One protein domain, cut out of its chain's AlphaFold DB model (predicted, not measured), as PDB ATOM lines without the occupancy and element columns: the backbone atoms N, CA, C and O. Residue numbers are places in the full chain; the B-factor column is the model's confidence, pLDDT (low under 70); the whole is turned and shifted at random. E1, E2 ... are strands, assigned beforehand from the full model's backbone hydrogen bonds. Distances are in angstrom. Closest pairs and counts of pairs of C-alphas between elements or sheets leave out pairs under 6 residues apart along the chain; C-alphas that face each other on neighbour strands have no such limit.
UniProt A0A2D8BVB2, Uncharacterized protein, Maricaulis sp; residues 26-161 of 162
ATOM      1  N   ARG A  26      28.497 -33.604  36.784       88.50
ATOM      2  CA  ARG A  26      29.489 -33.517  37.852       88.50
ATOM      3  C   ARG A  26      30.801 -32.936  37.338       88.50
ATOM      4  O   ARG A  26      31.282 -33.292  36.260       88.50
ATOM      5  N   TYR A  27      31.412 -32.092  38.158       87.31
ATOM      6  CA  TYR A  27      32.680 -31.436  37.878       87.31
ATOM      7  C   TYR A  27      33.599 -31.536  39.095       87.31
ATOM      8  O   TYR A  27      33.136 -31.374  40.222       87.31
ATOM      9  N   ALA A  28      34.884 -31.796  38.866       87.38
ATOM     10  CA  ALA A  28      35.896 -31.997  39.902       87.38
ATOM     11  C   ALA A  28      37.037 -30.992  39.765       87.38
ATOM     12  O   ALA A  28      37.484 -30.730  38.651       87.38
ATOM     13  N   GLU A  29      37.515 -30.450  40.876       82.38
ATOM     14  CA  GLU A  29      38.631 -29.512  40.889       82.38
ATOM     15  C   GLU A  29      39.970 -30.209  40.617       82.38
ATOM     16  O   GLU A  29      40.292 -31.227  41.233       82.38
ATOM     17  N   ASP A  30      40.773 -29.646  39.715       80.12
ATOM     18  CA  ASP A  30      42.060 -30.203  39.292       80.12
ATOM     19  C   ASP A  30      43.207 -29.776  40.226       80.12
ATOM     20  O   ASP A  30      44.105 -29.020  39.865       80.12
ATOM     21  N   VAL A  31      43.170 -30.257  41.470       74.25
ATOM     22  CA  VAL A  31      44.119 -29.889  42.545       74.25
ATOM     23  C   VAL A  31      45.470 -30.632  42.509       74.25
ATOM     24  O   VAL A  31      46.256 -30.522  43.449       74.25
ATOM     25  N   SER A  32      45.788 -31.313  41.402       69.81
ATOM     26  CA  SER A  32      47.025 -32.067  41.100       69.81
ATOM     27  C   SER A  32      47.243 -33.445  41.779       69.81
ATOM     28  O   SER A  32      46.723 -33.739  42.848       69.81
ATOM     29  N   GLU A  33      48.022 -34.282  41.065       64.56
ATOM     30  CA  GLU A  33      48.317 -35.731  41.194       64.56
ATOM     31  C   GLU A  33      47.117 -36.695  41.270       64.56
ATOM     32  O   GLU A  33      46.686 -37.134  42.331       64.56
ATOM     33  N   GLY A  34      46.649 -37.132  40.095       70.25
ATOM     34  CA  GLY A  34      45.684 -38.223  39.952       70.25
ATOM     35  C   GLY A  34      44.581 -37.902  38.951       70.25
ATOM     36  O   GLY A  34      44.632 -36.895  38.248       70.25
ATOM     37  N   ASP A  35      43.583 -38.777  38.865       83.69
ATOM     38  CA  ASP A  35      42.343 -38.474  38.152       83.69
ATOM     39  C   ASP A  35      41.396 -37.731  39.105       83.69
ATOM     40  O   ASP A  35      40.841 -38.338  40.021       83.69
ATOM     41  N   ALA A  36      41.216 -36.422  38.897       83.06
ATOM     42  CA  ALA A  36      40.336 -35.581  39.714       83.06
ATOM     43  C   ALA A  36      38.904 -36.139  39.803       83.06
ATOM     44  O   ALA A  36      38.254 -36.030  40.840       83.06
ATOM     45  N   CYS A  37      38.426 -36.808  38.750       86.81
ATOM     46  CA  CYS A  37      37.092 -37.401  38.724       86.81
ATOM     47  C   CYS A  37      36.968 -38.679  39.567       86.81
ATOM     48  O   CYS A  37      35.851 -39.082  39.889       86.81
ATOM     49  N   ALA A  38      38.090 -39.302  39.934       84.50
ATOM     50  CA  ALA A  38      38.142 -40.505  40.760       84.50
ATOM     51  C   ALA A  38      38.541 -40.223  42.220       84.50
ATOM     52  O   ALA A  38      38.578 -41.151  43.028       84.50
ATOM     53  N   ASN A  39      38.865 -38.975  42.568       80.31
ATOM     54  CA  ASN A  39      39.334 -38.614  43.902       80.31
ATOM     55  C   ASN A  39      38.162 -38.351  44.859       80.31
ATOM     56  O   ASN A  39      37.589 -37.271  44.836       80.31
ATOM     57  N   GLU A  40      37.817 -39.300  45.729       72.56
ATOM     58  CA  GLU A  40      36.711 -39.144  46.694       72.56
ATOM     59  C   GLU A  40      36.915 -37.996  47.698       72.56
ATOM     60  O   GLU A  40      35.932 -37.434  48.171       72.56
ATOM     61  N   ASP A  41      38.164 -37.598  47.955       74.12
ATOM     62  CA  ASP A  41      38.517 -36.454  48.810       74.12
ATOM     63  C   ASP A  41      38.606 -35.131  48.019       74.12
ATOM     64  O   ASP A  41      39.011 -34.088  48.542       74.12
ATOM     65  N   GLY A  42      38.284 -35.180  46.724       78.75
ATOM     66  CA  GLY A  42      38.300 -34.044  45.821       78.75
ATOM     67  C   GLY A  42      37.197 -33.032  46.116       78.75
ATOM     68  O   GLY A  42      36.225 -33.289  46.823       78.75
ATOM     69  N   ARG A  43      37.348 -31.850  45.526       83.31
ATOM     70  CA  ARG A  43      36.327 -30.806  45.556       83.31
ATOM     71  C   ARG A  43      35.467 -30.898  44.304       83.31
ATOM     72  O   ARG A  43      35.990 -30.994  43.195       83.31
ATOM     73  N   PHE A  44      34.152 -30.861  44.474       85.75
ATOM     74  CA  PHE A  44      33.176 -31.097  43.424       85.75
ATOM     75  C   PHE A  44      32.063 -30.058  43.420       85.75
ATOM     76  O   PHE A  44      31.630 -29.561  44.459       85.75
ATOM     77  N   PHE A  45      31.513 -29.824  42.235       84.44
ATOM     78  CA  PHE A  45      30.157 -29.313  42.104       84.44
ATOM     79  C   PHE A  45      29.369 -30.171  41.115       84.44
ATOM     80  O   PHE A  45      29.916 -30.702  40.147       84.44
ATOM     81  N   THR A  46      28.077 -30.315  41.374       87.56
ATOM     82  CA  THR A  46      27.141 -31.074  40.548       87.56
ATOM     83  C   THR A  46      25.958 -30.189  40.201       87.56
ATOM     84  O   THR A  46      25.397 -29.518  41.068       87.56
ATOM     85  N   LEU A  47      25.610 -30.175  38.921       86.62
ATOM     86  CA  LEU A  47      24.394 -29.581  38.394       86.62
ATOM     87  C   LEU A  47      23.331 -30.673  38.359       86.62
ATOM     88  O   LEU A  47      23.543 -31.682  37.697       86.62
ATOM     89  N   VAL A  48      22.223 -30.477  39.068       88.12
ATOM     90  CA  VAL A  48      21.118 -31.439  39.107       88.12
ATOM     91  C   VAL A  48      19.913 -30.812  38.397       88.12
ATOM     92  O   VAL A  48      19.444 -29.757  38.841       88.12
ATOM     93  N   PRO A  49      19.425 -31.393  37.286       86.62
ATOM     94  CA  PRO A  49      18.244 -30.891  36.590       86.62
ATOM     95  C   PRO A  49      16.994 -31.005  37.469       86.62
ATOM     96  O   PRO A  49      16.897 -31.900  38.304       86.62
ATOM     97  N   ALA A  50      16.021 -30.120  37.246       84.75
ATOM     98  CA  ALA A  50      14.682 -30.261  37.820       84.75
ATOM     99  C   ALA A  50      13.985 -31.534  37.326       84.75
ATOM    100  O   ALA A  50      14.240 -31.973  36.199       84.75
ATOM    101  N   ASP A  51      13.021 -32.038  38.099       81.19
ATOM    102  CA  ASP A  51      11.991 -32.917  37.552       81.19
ATOM    103  C   ASP A  51      11.156 -32.130  36.518       81.19
ATOM    104  O   ASP A  51      10.468 -31.174  36.882       81.19
ATOM    105  N   PRO A  52      11.176 -32.501  35.224       72.00
ATOM    106  CA  PRO A  52      10.428 -31.780  34.196       72.00
ATOM    107  C   PRO A  52       8.905 -31.869  34.383       72.00
ATOM    108  O   PRO A  52       8.168 -31.105  33.758       72.00
ATOM    109  N   SER A  53       8.422 -32.788  35.226       76.75
ATOM    110  CA  SER A  53       7.005 -32.913  35.574       76.75
ATOM    111  C   SER A  53       6.556 -31.962  36.691       76.75
ATOM    112  O   SER A  53       5.349 -31.747  36.841       76.75
ATOM    113  N   ASP A  54       7.490 -31.343  37.424       78.12
ATOM    114  CA  ASP A  54       7.196 -30.320  38.429       78.12
ATOM    115  C   ASP A  54       7.650 -28.923  37.957       78.12
ATOM    116  O   ASP A  54       8.818 -28.553  38.085       78.12
ATOM    117  N   PRO A  55       6.733 -28.070  37.461       66.19
ATOM    118  CA  PRO A  55       7.079 -26.730  36.991       66.19
ATOM    119  C   PRO A  55       7.507 -25.772  38.116       66.19
ATOM    120  O   PRO A  55       7.908 -24.641  37.828       66.19
ATOM    121  N   ALA A  56       7.366 -26.162  39.389       70.31
ATOM    122  CA  ALA A  56       7.852 -25.388  40.527       70.31
ATOM    123  C   ALA A  56       9.324 -25.682  40.862       70.31
ATOM    124  O   ALA A  56       9.921 -24.936  41.647       70.31
ATOM    125  N   GLU A  57       9.912 -26.726  40.276       78.56
ATOM    126  CA  GLU A  57      11.293 -27.119  40.505       78.56
ATOM    127  C   GLU A  57      12.208 -26.587  39.393       78.56
ATOM    128  O   GLU A  57      11.925 -26.699  38.204       78.56
ATOM    129  N   TYR A  58      13.334 -25.982  39.779       80.75
ATOM    130  CA  TYR A  58      14.337 -25.464  38.837       80.75
ATOM    131  C   TYR A  58      15.629 -26.293  38.826       80.75
ATOM    132  O   TYR A  58      16.532 -25.983  38.050       80.75
ATOM    133  N   GLY A  59      15.708 -27.332  39.662       87.31
ATOM    134  CA  GLY A  59      16.903 -28.134  39.908       87.31
ATOM    135  C   GLY A  59      17.729 -27.591  41.073       87.31
ATOM    136  O   GLY A  59      17.282 -26.714  41.822       87.31
ATOM    137  N   SER A  60      18.955 -28.086  41.222       88.00
ATOM    138  CA  SER A  60      19.865 -27.657  42.285       88.00
ATOM    139  C   SER A  60      21.328 -27.633  41.849       88.00
ATOM    140  O   SER A  60      21.725 -28.181  40.819       88.00
ATOM    141  N   ILE A  61      22.142 -26.942  42.648       87.81
ATOM    142  CA  ILE A  61      23.597 -27.072  42.628       87.81
ATOM    143  C   ILE A  61      24.000 -27.743  43.931       87.81
ATOM    144  O   ILE A  61      23.739 -27.204  45.008       87.81
ATOM    145  N   VAL A  62      24.678 -28.880  43.826       86.56
ATOM    146  CA  VAL A  62      25.257 -29.580  44.972       86.56
ATOM    147  C   VAL A  62      26.761 -29.361  44.953       86.56
ATOM    148  O   VAL A  62      27.429 -29.745  43.994       86.56
ATOM    149  N   ALA A  63      27.301 -28.734  45.989       81.62
ATOM    150  CA  ALA A  63      28.727 -28.471  46.118       81.62
ATOM    151  C   ALA A  63      29.318 -29.259  47.289       81.62
ATOM    152  O   ALA A  63      28.753 -29.262  48.380       81.62
ATOM    153  N   ASP A  64      30.468 -29.888  47.072       81.56
ATOM    154  CA  ASP A  64      31.246 -30.567  48.104       81.56
ATOM    155  C   ASP A  64      32.696 -30.098  48.016       81.56
ATOM    156  O   ASP A  64      33.403 -30.409  47.065       81.56
ATOM    157  N   PHE A  65      33.140 -29.316  48.994       73.75
ATOM    158  CA  PHE A  65      34.490 -28.757  49.012       73.75
ATOM    159  C   PHE A  65      35.408 -29.450  50.034       73.75
ATOM    160  O   PHE A  65      36.315 -28.812  50.565       73.75
ATOM    161  N   GLY A  66      35.191 -30.742  50.319       62.88
ATOM    162  CA  GLY A  66      36.050 -31.521  51.224       62.88
ATOM    163  C   GLY A  66      35.769 -31.260  52.709       62.88
ATOM    164  O   GLY A  66      36.650 -31.379  53.559       62.88
ATOM    165  N   GLY A  67      34.536 -30.862  53.028       68.19
ATOM    166  CA  GLY A  67      34.103 -30.595  54.398       68.19
ATOM    167  C   GLY A  67      32.636 -30.940  54.598       68.19
ATOM    168  O   GLY A  67      32.311 -31.916  55.268       68.19
ATOM    169  N   ALA A  68      31.749 -30.137  54.012       72.06
ATOM    170  CA  ALA A  68      30.313 -30.370  54.044       72.06
ATOM    171  C   ALA A  68      29.729 -30.282  52.635       72.06
ATOM    172  O   ALA A  68      30.058 -29.365  51.880       72.06
ATOM    173  N   VAL A  69      28.815 -31.204  52.337       80.62
ATOM    174  CA  VAL A  69      27.975 -31.141  51.144       80.62
ATOM    175  C   VAL A  69      26.908 -30.074  51.360       80.62
ATOM    176  O   VAL A  69      26.166 -30.110  52.346       80.62
ATOM    177  N   ILE A  70      26.835 -29.120  50.438       82.06
ATOM    178  CA  ILE A  70      25.850 -28.044  50.427       82.06
ATOM    179  C   ILE A  70      24.937 -28.264  49.228       82.06
ATOM    180  O   ILE A  70      25.376 -28.183  48.083       82.06
ATOM    181  N   ASP A  71      23.661 -28.508  49.505       86.38
ATOM    182  CA  ASP A  71      22.607 -28.511  48.496       86.38
ATOM    183  C   ASP A  71      21.979 -27.115  48.408       86.38
ATOM    184  O   ASP A  71      21.523 -26.548  49.411       86.38
ATOM    185  N   MET A  72      22.000 -26.537  47.209       87.19
ATOM    186  CA  MET A  72      21.450 -25.220  46.917       87.19
ATOM    187  C   MET A  72      20.372 -25.334  45.834       87.19
ATOM    188  O   MET A  72      20.691 -25.266  44.639       87.19
ATOM    189  N   PRO A  73      19.088 -25.436  46.220       87.31
ATOM    190  CA  PRO A  73      17.979 -25.367  45.282       87.31
ATOM    191  C   PRO A  73      18.027 -24.089  44.446       87.31
ATOM    192  O   PRO A  73      18.283 -22.983  44.953       87.31
ATOM    193  N   LEU A  74      17.764 -24.235  43.151       86.75
ATOM    194  CA  LEU A  74      17.657 -23.108  42.246       86.75
ATOM    195  C   LEU A  74      16.341 -22.367  42.498       86.75
ATOM    196  O   LEU A  74      15.262 -22.935  42.618       86.75
ATOM    197  N   SER A  75      16.452 -21.049  42.567       84.75
ATOM    198  CA  SER A  75      15.328 -20.110  42.644       84.75
ATOM    199  C   SER A  75      15.025 -19.450  41.299       84.75
ATOM    200  O   SER A  75      13.981 -18.827  41.128       84.75
ATOM    201  N   MET A  76      15.967 -19.548  40.359       83.19
ATOM    202  CA  MET A  76      15.861 -19.037  39.002       83.19
ATOM    203  C   MET A  76      16.913 -19.724  38.133       83.19
ATOM    204  O   MET A  76      18.067 -19.872  38.547       83.19
ATOM    205  N   THR A  77      16.535 -20.047  36.902       81.56
ATOM    206  CA  THR A  77      17.451 -20.419  35.826       81.56
ATOM    207  C   THR A  77      16.995 -19.741  34.539       81.56
ATOM    208  O   THR A  77      15.801 -19.645  34.250       81.56
ATOM    209  N   SER A  78      17.947 -19.194  33.795       82.44
ATOM    210  CA  SER A  78      17.707 -18.558  32.505       82.44
ATOM    211  C   SER A  78      18.825 -18.926  31.554       82.44
ATOM    212  O   SER A  78      19.996 -18.855  31.929       82.44
ATOM    213  N   MET A  79      18.470 -19.265  30.321       78.19
ATOM    214  CA  MET A  79      19.425 -19.618  29.287       78.19
ATOM    215  C   MET A  79      19.189 -18.771  28.049       78.19
ATOM    216  O   MET A  79      18.065 -18.631  27.566       78.19
ATOM    217  N   HIS A  80      20.268 -18.207  27.529       78.25
ATOM    218  CA  HIS A  80      20.244 -17.424  26.310       78.25
ATOM    219  C   HIS A  80      21.216 -18.030  25.310       78.25
ATOM    220  O   HIS A  80      22.431 -17.986  25.514       78.25
ATOM    221  N   ALA A  81      20.677 -18.560  24.212       72.62
ATOM    222  CA  ALA A  81      21.483 -18.937  23.063       72.62
ATOM    223  C   ALA A  81      22.182 -17.688  22.512       72.62
ATOM    224  O   ALA A  81      21.547 -16.659  22.249       72.62
ATOM    225  N   ARG A  82      23.500 -17.771  22.376       68.00
ATOM    226  CA  ARG A  82      24.339 -16.753  21.753       68.00
ATOM    227  C   ARG A  82      25.525 -17.458  21.130       68.00
ATOM    228  O   ARG A  82      26.319 -18.038  21.858       68.00
ATOM    229  N   ASP A  83      25.675 -17.324  19.819       64.56
ATOM    230  CA  ASP A  83      26.941 -17.642  19.169       64.56
ATOM    231  C   ASP A  83      27.984 -16.618  19.623       64.56
ATOM    232  O   ASP A  83      27.946 -15.441  19.248       64.56
ATOM    233  N   LEU A  84      28.886 -17.061  20.493       61.09
ATOM    234  CA  LEU A  84      30.025 -16.293  20.975       61.09
ATOM    235  C   LEU A  84      31.308 -16.955  20.459       61.09
ATOM    236  O   LEU A  84      31.394 -18.176  20.411       61.09
ATOM    237  N   ALA A  85      32.284 -16.119  20.086       55.03
ATOM    238  CA  ALA A  85      33.662 -16.474  19.718       55.03
ATOM    239  C   ALA A  85      33.814 -17.776  18.898       55.03
ATOM    240  O   ALA A  85      33.917 -18.868  19.453       55.03
ATOM    241  N   ASP A  86      33.859 -17.651  17.568       62.78
ATOM    242  CA  ASP A  86      34.221 -18.728  16.629       62.78
ATOM    243  C   ASP A  86      33.427 -20.045  16.776       62.78
ATOM    244  O   ASP A  86      33.861 -21.101  16.319       62.78
ATOM    245  N   GLY A  87      32.236 -19.981  17.383       63.34
ATOM    246  CA  GLY A  87      31.351 -21.126  17.593       63.34
ATOM    247  C   GLY A  87      31.752 -22.026  18.761       63.34
ATOM    248  O   GLY A  87      31.181 -23.102  18.889       63.34
ATOM    249  N   ALA A  88      32.706 -21.618  19.607       69.56
ATOM    250  CA  ALA A  88      33.127 -22.398  20.772       69.56
ATOM    251  C   ALA A  88      32.084 -22.376  21.903       69.56
ATOM    252  O   ALA A  88      31.924 -23.367  22.617       69.56
ATOM    253  N   ILE A  89      31.357 -21.262  22.045       74.19
ATOM    254  CA  ILE A  89      30.292 -21.075  23.034       74.19
ATOM    255  C   ILE A  89      28.988 -20.788  22.289       74.19
ATOM    256  O   ILE A  89      28.900 -19.846  21.504       74.19
ATOM    257  N   GLN A  90      27.970 -21.591  22.573       78.69
ATOM    258  CA  GLN A  90      26.644 -21.530  21.956       78.69
ATOM    259  C   GLN A  90      25.603 -20.844  22.844       78.69
ATOM    260  O   GLN A  90      24.503 -20.508  22.395       78.69
ATOM    261  N   GLY A  91      25.921 -20.604  24.115       78.94
ATOM    262  CA  GLY A  91      24.988 -19.948  25.015       78.94
ATOM    263  C   GLY A  91      25.581 -19.522  26.342       78.94
ATOM    264  O   GLY A  91      26.673 -19.923  26.738       78.94
ATOM    265  N   VAL A  92      24.814 -18.694  27.039       81.00
ATOM    266  CA  VAL A  92      25.105 -18.258  28.402       81.00
ATOM    267  C   VAL A  92      23.890 -18.560  29.267       81.00
ATOM    268  O   VAL A  92      22.775 -18.131  28.963       81.00
ATOM    269  N   GLY A  93      24.116 -19.308  30.339       83.06
ATOM    270  CA  GLY A  93      23.165 -19.555  31.408       83.06
ATOM    271  C   GLY A  93      23.445 -18.657  32.609       83.06
ATOM    272  O   GLY A  93      24.594 -18.356  32.927       83.06
ATOM    273  N   VAL A  94      22.393 -18.240  33.301       84.00
ATOM    274  CA  VAL A  94      22.487 -17.630  34.628       84.00
ATOM    275  C   VAL A  94      21.574 -18.407  35.552       84.00
ATOM    276  O   VAL A  94      20.386 -18.561  35.266       84.00
ATOM    277  N   VAL A  95      22.132 -18.863  36.666       85.69
ATOM    278  CA  VAL A  95      21.399 -19.568  37.711       85.69
ATOM    279  C   VAL A  95      21.555 -18.833  39.032       85.69
ATOM    280  O   VAL A  95      22.607 -18.261  39.334       85.69
ATOM    281  N   GLN A  96      20.482 -18.819  39.816       87.50
ATOM    282  CA  GLN A  96      20.492 -18.278  41.165       87.50
ATOM    283  C   GLN A  96      19.995 -19.337  42.137       87.50
ATOM    284  O   GLN A  96      18.847 -19.767  42.048       87.50
ATOM    285  N   ALA A  97      20.842 -19.701  43.089       87.44
ATOM    286  CA  ALA A  97      20.569 -20.709  44.100       87.44
ATOM    287  C   ALA A  97      20.545 -20.091  45.499       87.44
ATOM    288  O   ALA A  97      21.114 -19.015  45.736       87.44
ATOM    289  N   ARG A  98      19.892 -20.770  46.439       86.19
ATOM    290  CA  ARG A  98      19.889 -20.371  47.847       86.19
ATOM    291  C   ARG A  98      19.940 -21.600  48.741       86.19
ATOM    292  O   ARG A  98      19.191 -22.536  48.510       86.19
ATOM    293  N   ASP A  99      20.777 -21.569  49.771       83.31
ATOM    294  CA  ASP A  99      20.804 -22.622  50.788       83.31
ATOM    295  C   ASP A  99      19.799 -22.354  51.932       83.31
ATOM    296  O   ASP A  99      19.137 -21.310  52.006       83.31
ATOM    297  N   ALA A 100      19.722 -23.280  52.889       82.06
ATOM    298  CA  ALA A 100      18.879 -23.130  54.077       82.06
ATOM    299  C   ALA A 100      19.285 -21.946  54.982       82.06
ATOM    300  O   ALA A 100      18.450 -21.417  55.720       82.06
ATOM    301  N   SER A 101      20.546 -21.498  54.919       80.50
ATOM    302  CA  SER A 101      21.056 -20.351  55.682       80.50
ATOM    303  C   SER A 101      20.748 -18.997  55.031       80.50
ATOM    304  O   SER A 101      21.106 -17.952  55.569       80.50
ATOM    305  N   SER A 102      20.030 -18.984  53.901       80.62
ATOM    306  CA  SER A 102      19.768 -17.797  53.077       80.62
ATOM    307  C   SER A 102      20.996 -17.201  52.384       80.62
ATOM    308  O   SER A 102      20.907 -16.083  51.860       80.62
ATOM    309  N   THR A 103      22.095 -17.945  52.311       81.94
ATOM    310  CA  THR A 103      23.227 -17.640  51.439       81.94
ATOM    311  C   THR A 103      22.772 -17.737  49.992       81.94
ATOM    312  O   THR A 103      22.169 -18.725  49.573       81.94
ATOM    313  N   ARG A 104      23.022 -16.680  49.216       84.31
ATOM    314  CA  ARG A 104      22.667 -16.621  47.796       84.31
ATOM    315  C   ARG A 104      23.891 -16.938  46.961       84.31
ATOM    316  O   ARG A 104      24.932 -16.319  47.154       84.31
ATOM    317  N   LEU A 105      23.728 -17.829  45.998       84.75
ATOM    318  CA  LEU A 105      24.708 -18.088  44.959       84.75
ATOM    319  C   LEU A 105      24.143 -17.602  43.629       84.75
ATOM    320  O   LEU A 105      22.991 -17.867  43.295       84.75
ATOM    321  N   MET A 106      24.948 -16.866  42.876       85.38
ATOM    322  CA  MET A 106      24.666 -16.495  41.498       85.38
ATOM    323  C   MET A 106      25.802 -17.009  40.631       85.38
ATOM    324  O   MET A 106      26.962 -16.675  40.863       85.38
ATOM    325  N   MET A 107      25.464 -17.826  39.644       83.25
ATOM    326  CA  MET A 107      26.437 -18.482  38.790       83.25
ATOM    327  C   MET A 107      26.117 -18.207  37.326       83.25
ATOM    328  O   MET A 107      24.968 -18.280  36.891       83.25
ATOM    329  N   THR A 108      27.154 -17.861  36.569       82.31
ATOM    330  CA  THR A 108      27.109 -17.773  35.113       82.31
ATOM    331  C   THR A 108      27.685 -19.057  34.551       82.31
ATOM    332  O   THR A 108      28.808 -19.428  34.879       82.31
ATOM    333  N   LEU A 109      26.920 -19.713  33.693       81.94
ATOM    334  CA  LEU A 109      27.296 -20.915  32.972       81.94
ATOM    335  C   LEU A 109      27.490 -20.559  31.494       81.94
ATOM    336  O   LEU A 109      26.772 -19.721  30.956       81.94
ATOM    337  N   LEU A 110      28.443 -21.186  30.823       81.50
ATOM    338  CA  LEU A 110      28.677 -21.027  29.392       81.50
ATOM    339  C   LEU A 110      28.444 -22.376  28.731       81.50
ATOM    340  O   LEU A 110      29.073 -23.354  29.121       81.50
ATOM    341  N   LEU A 111      27.521 -22.423  27.778       81.75
ATOM    342  CA  LEU A 111      27.218 -23.622  27.007       81.75
ATOM    343  C   LEU A 111      28.245 -23.743  25.886       81.75
ATOM    344  O   LEU A 111      28.252 -22.920  24.970       81.75
ATOM    345  N   GLY A 112      29.108 -24.746  25.969       78.00
ATOM    346  CA  GLY A 112      30.051 -25.094  24.919       78.00
ATOM    347  C   GLY A 112      29.362 -25.724  23.710       78.00
ATOM    348  O   GLY A 112      28.242 -26.229  23.791       78.00
ATOM    349  N   ALA A 113      30.059 -25.730  22.576       76.88
ATOM    350  CA  ALA A 113      29.579 -26.360  21.343       76.88
ATOM    351  C   ALA A 113      29.375 -27.879  21.427       76.88
ATOM    352  O   ALA A 113      28.710 -28.478  20.584       76.88
ATOM    353  N   ASP A 114      29.968 -28.498  22.440       77.25
ATOM    354  CA  ASP A 114      29.832 -29.907  22.785       77.25
ATOM    355  C   ASP A 114      28.620 -30.193  23.690       77.25
ATOM    356  O   ASP A 114      28.455 -31.322  24.151       77.25
ATOM    357  N   GLY A 115      27.780 -29.186  23.953       76.50
ATOM    358  CA  GLY A 115      26.581 -29.303  24.778       76.50
ATOM    359  C   GLY A 115      26.850 -29.283  26.284       76.50
ATOM    360  O   GLY A 115      25.916 -29.445  27.068       76.50
ATOM    361  N   ARG A 116      28.103 -29.090  26.716       79.38
ATOM    362  CA  ARG A 116      28.471 -29.067  28.138       79.38
ATOM    363  C   ARG A 116      28.491 -27.645  28.668       79.38
ATOM    364  O   ARG A 116      28.857 -26.713  27.955       79.38
ATOM    365  N   TYR A 117      28.160 -27.477  29.944       78.44
ATOM    366  CA  TYR A 117      28.369 -26.195  30.606       78.44
ATOM    367  C   TYR A 117      29.747 -26.117  31.232       78.44
ATOM    368  O   TYR A 117      30.253 -27.072  31.806       78.44
ATOM    369  N   VAL A 118      30.329 -24.932  31.183       75.56
ATOM    370  CA  VAL A 118      31.453 -24.560  32.035       75.56
ATOM    371  C   VAL A 118      31.029 -23.378  32.891       75.56
ATOM    372  O   VAL A 118      30.310 -22.486  32.436       75.56
ATOM    373  N   VAL A 119      31.426 -23.364  34.159       75.38
ATOM    374  CA  VAL A 119      31.103 -22.245  35.048       75.38
ATOM    375  C   VAL A 119      31.957 -21.040  34.672       75.38
ATOM    376  O   VAL A 119      33.144 -20.973  34.950       75.38
ATOM    377  N   GLY A 120      31.347 -20.039  34.052       70.50
ATOM    378  CA  GLY A 120      32.022 -18.785  33.746       70.50
ATOM    379  C   GLY A 120      32.366 -17.998  35.008       70.50
ATOM    380  O   GLY A 120      33.482 -17.501  35.128       70.50
ATOM    381  N   GLN A 121      31.425 -17.889  35.953       73.94
ATOM    382  CA  GLN A 121      31.600 -17.123  37.191       73.94
ATOM    383  C   GLN A 121      30.700 -17.642  38.317       73.94
ATOM    384  O   GLN A 121      29.562 -18.023  38.055       73.94
ATOM    385  N   VAL A 122      31.166 -17.566  39.567       75.81
ATOM    386  CA  VAL A 122      30.351 -17.767  40.777       75.81
ATOM    387  C   VAL A 122      30.502 -16.581  41.722       75.81
ATOM    388  O   VAL A 122      31.611 -16.164  42.062       75.81
ATOM    389  N   LEU A 123      29.364 -16.061  42.164       76.69
ATOM    390  CA  LEU A 123      29.228 -15.024  43.175       76.69
ATOM    391  C   LEU A 123      28.431 -15.588  44.347       76.69
ATOM    392  O   LEU A 123      27.342 -16.124  44.148       76.69
ATOM    393  N   VAL A 124      28.942 -15.430  45.562       76.62
ATOM    394  CA  VAL A 124      28.257 -15.851  46.786       76.62
ATOM    395  C   VAL A 124      28.005 -14.636  47.656       76.62
ATOM    396  O   VAL A 124      28.851 -13.765  47.810       76.62
ATOM    397  N   THR A 125      26.806 -14.530  48.205       81.06
ATOM    398  CA  THR A 125      26.442 -13.486  49.161       81.06
ATOM    399  C   THR A 125      25.881 -14.166  50.403       81.06
ATOM    400  O   THR A 125      24.734 -14.628  50.369       81.06
ATOM    401  N   PRO A 126      26.675 -14.261  51.484       77.56
ATOM    402  CA  PRO A 126      26.202 -14.754  52.770       77.56
ATOM    403  C   PRO A 126      25.045 -13.899  53.293       77.56
ATOM    404  O   PRO A 126      24.900 -12.728  52.925       77.56
ATOM    405  N   GLN A 127      24.225 -14.454  54.184       78.19
ATOM    406  CA  GLN A 127      23.120 -13.710  54.786       78.19
ATOM    407  C   GLN A 127      23.617 -12.422  55.469       78.19
ATOM    408  O   GLN A 127      24.374 -12.467  56.435       78.19
ATOM    409  N   GLY A 128      23.172 -11.265  54.967       71.12
ATOM    410  CA  GLY A 128      23.547  -9.952  55.510       71.12
ATOM    411  C   GLY A 128      25.009  -9.548  55.278       71.12
ATOM    412  O   GLY A 128      25.439  -8.541  55.836       71.12
ATOM    413  N   GLY A 129      25.758 -10.316  54.483       72.94
ATOM    414  CA  GLY A 129      27.151 -10.047  54.141       72.94
ATOM    415  C   GLY A 129      27.319  -9.309  52.814       72.94
ATOM    416  O   GLY A 129      26.365  -9.088  52.066       72.94
ATOM    417  N   GLU A 130      28.563  -8.942  52.516       68.69
ATOM    418  CA  GLU A 130      28.942  -8.415  51.205       68.69
ATOM    419  C   GLU A 130      29.076  -9.540  50.170       68.69
ATOM    420  O   GLU A 130      29.283 -10.709  50.504       68.69
ATOM    421  N   MET A 131      28.940  -9.178  48.895       63.34
ATOM    422  CA  MET A 131      29.111 -10.104  47.780       63.34
ATOM    423  C   MET A 131      30.578 -10.528  47.663       63.34
ATOM    424  O   MET A 131      31.475  -9.689  47.632       63.34
ATOM    425  N   GLN A 132      30.809 -11.830  47.547       60.00
ATOM    426  CA  GLN A 132      32.121 -12.446  47.399       60.00
ATOM    427  C   GLN A 132      32.229 -13.118  46.027       60.00
ATOM    428  O   GLN A 132      31.304 -13.795  45.573       60.00
ATOM    429  N   HIS A 133      33.365 -12.924  45.360       53.16
ATOM    430  CA  HIS A 133      33.711 -13.660  44.147       53.16
ATOM    431  C   HIS A 133      34.308 -14.999  44.545       53.16
ATOM    432  O   HIS A 133      35.314 -15.024  45.247       53.16
ATOM    433  N   VAL A 134      33.692 -16.089  44.093       57.19
ATOM    434  CA  VAL A 134      34.125 -17.434  44.474       57.19
ATOM    435  C   VAL A 134      34.815 -18.131  43.319       57.19
ATOM    436  O   VAL A 134      35.818 -18.773  43.571       57.19
ATOM    437  N   VAL A 135      34.359 -17.972  42.066       56.28
ATOM    438  CA  VAL A 135      34.978 -18.666  40.919       56.28
ATOM    439  C   VAL A 135      34.941 -17.838  39.620       56.28
ATOM    440  O   VAL A 135      33.970 -17.109  39.406       56.28
ATOM    441  N   ARG A 136      35.933 -17.976  38.720       50.72
ATOM    442  CA  ARG A 136      35.875 -17.555  37.297       50.72
ATOM    443  C   ARG A 136      36.636 -18.539  36.385       50.72
ATOM    444  O   ARG A 136      37.856 -18.513  36.425       50.72
ATOM    445  N   MET A 137      35.985 -19.375  35.561       57.19
ATOM    446  CA  MET A 137      36.648 -20.534  34.896       57.19
ATOM    447  C   MET A 137      36.853 -20.433  33.369       57.19
ATOM    448  O   MET A 137      36.718 -21.438  32.678       57.19
ATOM    449  N   VAL A 138      37.186 -19.264  32.802       50.12
ATOM    450  CA  VAL A 138      37.509 -19.183  31.355       50.12
ATOM    451  C   VAL A 138      38.870 -18.543  31.097       50.12
ATOM    452  O   VAL A 138      39.058 -17.362  31.381       50.12
ATOM    453  N   ASP A 139      39.769 -19.367  30.547       39.56
ATOM    454  CA  ASP A 139      40.958 -19.117  29.710       39.56
ATOM    455  C   ASP A 139      42.010 -18.059  30.103       39.56
ATOM    456  O   ASP A 139      42.931 -17.822  29.321       39.56
ATOM    457  N   ASP A 140      41.964 -17.462  31.299       40.31
ATOM    458  CA  ASP A 140      43.015 -16.535  31.759       40.31
ATOM    459  C   ASP A 140      43.398 -16.797  33.237       40.31
ATOM    460  O   ASP A 140      42.546 -16.638  34.118       40.31
ATOM    461  N   PRO A 141      44.649 -17.222  33.533       37.00
ATOM    462  CA  PRO A 141      45.080 -17.810  34.808       37.00
ATOM    463  C   PRO A 141      45.387 -16.764  35.889       37.00
ATOM    464  O   PRO A 141      46.443 -16.776  36.528       37.00
ATOM    465  N   LEU A 142      44.477 -15.821  36.111       37.44
ATOM    466  CA  LEU A 142      44.429 -15.156  37.411       37.44
ATOM    467  C   LEU A 142      43.752 -16.124  38.390       37.44
ATOM    468  O   LEU A 142      42.851 -16.836  37.955       37.44
ATOM    469  N   PRO A 143      44.164 -16.175  39.674       46.31
ATOM    470  CA  PRO A 143      43.647 -17.143  40.641       46.31
ATOM    471  C   PRO A 143      42.125 -17.205  40.533       46.31
ATOM    472  O   PRO A 143      41.445 -16.195  40.743       46.31
ATOM    473  N   HIS A 144      41.620 -18.369  40.114       56.84
ATOM    474  CA  HIS A 144      40.270 -18.576  39.579       56.84
ATOM    475  C   HIS A 144      39.178 -18.465  40.649       56.84
ATOM    476  O   HIS A 144      38.057 -18.898  40.418       56.84
ATOM    477  N   GLY A 145      39.490 -17.861  41.795       54.72
ATOM    478  CA  GLY A 145      38.724 -17.855  43.026       54.72
ATOM    479  C   GLY A 145      39.648 -17.977  44.234       54.72
ATOM    480  O   GLY A 145      40.746 -18.523  44.126       54.72
ATOM    481  N   ILE A 146      39.210 -17.472  45.385       60.28
ATOM    482  CA  ILE A 146      39.799 -17.814  46.684       60.28
ATOM    483  C   ILE A 146      38.677 -18.460  47.493       60.28
ATOM    484  O   ILE A 146      37.618 -17.854  47.668       60.28
ATOM    485  N   ALA A 147      38.884 -19.694  47.947       61.47
ATOM    486  CA  ALA A 147      37.950 -20.376  48.829       61.47
ATOM    487  C   ALA A 147      37.880 -19.672  50.195       61.47
ATOM    488  O   ALA A 147      38.722 -18.844  50.547       61.47
ATOM    489  N   SER A 148      36.870 -19.997  51.001       54.69
ATOM    490  CA  SER A 148      36.678 -19.364  52.315       54.69
ATOM    491  C   SER A 148      37.849 -19.583  53.284       54.69
ATOM    492  O   SER A 148      38.033 -18.787  54.205       54.69
ATOM    493  N   ASP A 149      38.652 -20.626  53.069       60.75
ATOM    494  CA  ASP A 149      39.861 -20.941  53.832       60.75
ATOM    495  C   ASP A 149      41.127 -20.218  53.328       60.75
ATOM    496  O   ASP A 149      42.200 -20.359  53.917       60.75
ATOM    497  N   GLY A 150      41.012 -19.412  52.268       64.62
ATOM    498  CA  GLY A 150      42.117 -18.666  51.674       64.62
ATOM    499  C   GLY A 150      42.901 -19.427  50.602       64.62
ATOM    500  O   GLY A 150      43.840 -18.854  50.044       64.62
ATOM    501  N   SER A 151      42.543 -20.678  50.296       67.56
ATOM    502  CA  SER A 151      43.158 -21.430  49.200       67.56
ATOM    503  C   SER A 151      42.728 -20.891  47.834       67.56
ATOM    504  O   SER A 151      41.611 -20.404  47.655       67.56
ATOM    505  N   VAL A 152      43.640 -20.940  46.860       72.31
ATOM    506  CA  VAL A 152      43.317 -20.636  45.460       72.31
ATOM    507  C   VAL A 152      42.563 -21.827  44.883       72.31
ATOM    508  O   VAL A 152      42.973 -22.966  45.100       72.31
ATOM    509  N   LEU A 153      41.473 -21.554  44.168       68.19
ATOM    510  CA  LEU A 153      40.748 -22.592  43.442       68.19
ATOM    511  C   LEU A 153      41.416 -22.871  42.097       68.19
ATOM    512  O   LEU A 153      41.724 -21.941  41.344       68.19
ATOM    513  N   GLU A 154      41.594 -24.153  41.805       75.25
ATOM    514  CA  GLU A 154      42.051 -24.661  40.517       75.25
ATOM    515  C   GLU A 154      40.861 -24.844  39.549       75.25
ATOM    516  O   GLU A 154      39.693 -24.810  39.956       75.25
ATOM    517  N   PRO A 155      41.111 -25.009  38.238       74.19
ATOM    518  CA  PRO A 155      40.051 -25.261  37.268       74.19
ATOM    519  C   PRO A 155      39.267 -26.545  37.569       74.19
ATOM    520  O   PRO A 155      39.830 -27.556  37.985       74.19
ATOM    521  N   PHE A 156      37.964 -26.535  37.282       79.50
ATOM    522  CA  PHE A 156      37.128 -27.730  37.385       79.50
ATOM    523  C   PHE A 156      37.007 -28.454  36.042       79.50
ATOM    524  O   PHE A 156      36.733 -27.849  35.004       79.50
ATOM    525  N   ARG A 157      37.136 -29.779  36.077       81.31
ATOM    526  CA  ARG A 157      37.001 -30.686  34.939       81.31
ATOM    527  C   ARG A 157      35.654 -31.400  34.966       81.31
ATOM    528  O   ARG A 157      35.220 -31.868  36.010       81.31
ATOM    529  N   TYR A 158      35.020 -31.542  33.804       85.50
ATOM    530  CA  TYR A 158      33.798 -32.340  33.653       85.50
ATOM    531  C   TYR A 158      34.075 -33.841  33.811       85.50
ATOM    532  O   TYR A 158      34.945 -34.381  33.120       85.50
ATOM    533  N   CYS A 159      33.288 -34.502  34.661       87.19
ATOM    534  CA  CYS A 159      33.415 -35.922  34.998       87.19
ATOM    535  C   CYS A 159      32.284 -36.802  34.451       87.19
ATOM    536  O   CYS A 159      32.412 -38.022  34.481       87.19
ATOM    537  N   GLY A 160      31.211 -36.210  33.921       87.25
ATOM    538  CA  GLY A 160      30.047 -36.943  33.418       87.25
ATOM    539  C   GLY A 160      28.756 -36.632  34.183       87.25
ATOM    540  O   GLY A 160      28.797 -35.866  35.147       87.25
ATOM    541  N   PRO A 161      27.619 -37.194  33.741       85.50
ATOM    542  CA  PRO A 161      26.368 -37.202  34.507       85.50
ATOM    543  C   PRO A 161      26.496 -38.055  35.784       85.50
ATOM    544  O   PRO A 161      27.421 -38.873  35.871       85.50
TER     545      PRO A 161
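This is residues 26 to 161 of the 162 residues of an uncharacterized protein of Maricaulis sp (UniProt A0A2D8BVB2). A single nine-stranded sheet is folded back on itself like a barrel left open along one side: E8, E7, E6 and E5 make one leaf, E3, E2, E1 and E9 the other, and the long, bent strand E4 is the hinge. Its two edge strands, E8 and E9, stay apart, and the 20 residues 136 to 155 lead from the one to the other. The printed part has 136 residues with nine named strands, E1 to E9 in chain order, and no named helix; the class is all strand, with 67 residues, under half, in named elements. The sheet's order is E8, E7, E6, E5, E4, E3, E2, E1, E9, all antiparallel. The whole is compact, with a radius of gyration of the C-alphas of 14.9 A and spans of 39 by 37 by 29 A.

E1, residues 26 to 29, has E9, residues 156 to 160, on one side, with N 28 and O 157 2.9 A apart, and E2, residues 44 to 48, on the other side, with N 27 and O 45 2.9 A apart. E2 and E3, residues 60 to 64, form a hairpin, with N 46 and O 62 at 2.8 A. E4, residues 69 to 84, bends by 80 degrees at residue 75, and its pairing is staggered. Its residues 69 to 73 pair with E3, with N 70 and O 63 at 2.8 A. Its residues 74 to 84 pair with E5, residues 89 to 98, with N 78 and O 94 at 2.9 A. E5 and E6, residues 104 to 112, form a hairpin at 163 degrees, with N 93 and O 109 at 2.8 A. E7, residues 117 to 125, bends by 60 degrees at residue 120 and is antiparallel to E6, with N 106 and O 123 at 2.8 A. The edge strand E8, residues 132 to 135, has N 134 and O 122 of E7 at 2.9 A. E1 to E8 are a meander, each strand the antiparallel neighbour of the one before. In this folded sheet, one sheet bent back on itself, the two leaves face each other with 24 pairs of C-alphas within 11 A.

E1 begins at C-alpha 26, (29.489, -33.517, 37.852). E4 is the longest strand, 33.7 A from C-alpha 69 to C-alpha 84 at (30.025, -16.293, 20.975). E5 measures 26.9 A, E6 25.5 A and E7 22.6 A. E9 ends at C-alpha 160, (30.047, -36.943, 33.418).

The two C-alphas farthest apart, those of Glu 33 and Pro 55, are 42.4 A apart, while those of Arg 26 and Pro 161 are 5.9 A apart. The printed part has no cut. The links E1 to E2, E2 to E3 and E8 to E9 are long. The mean pLDDT of the printed part is 75.1; 35 residues are under 70, among them residues 82 to 88 and 130 to 151.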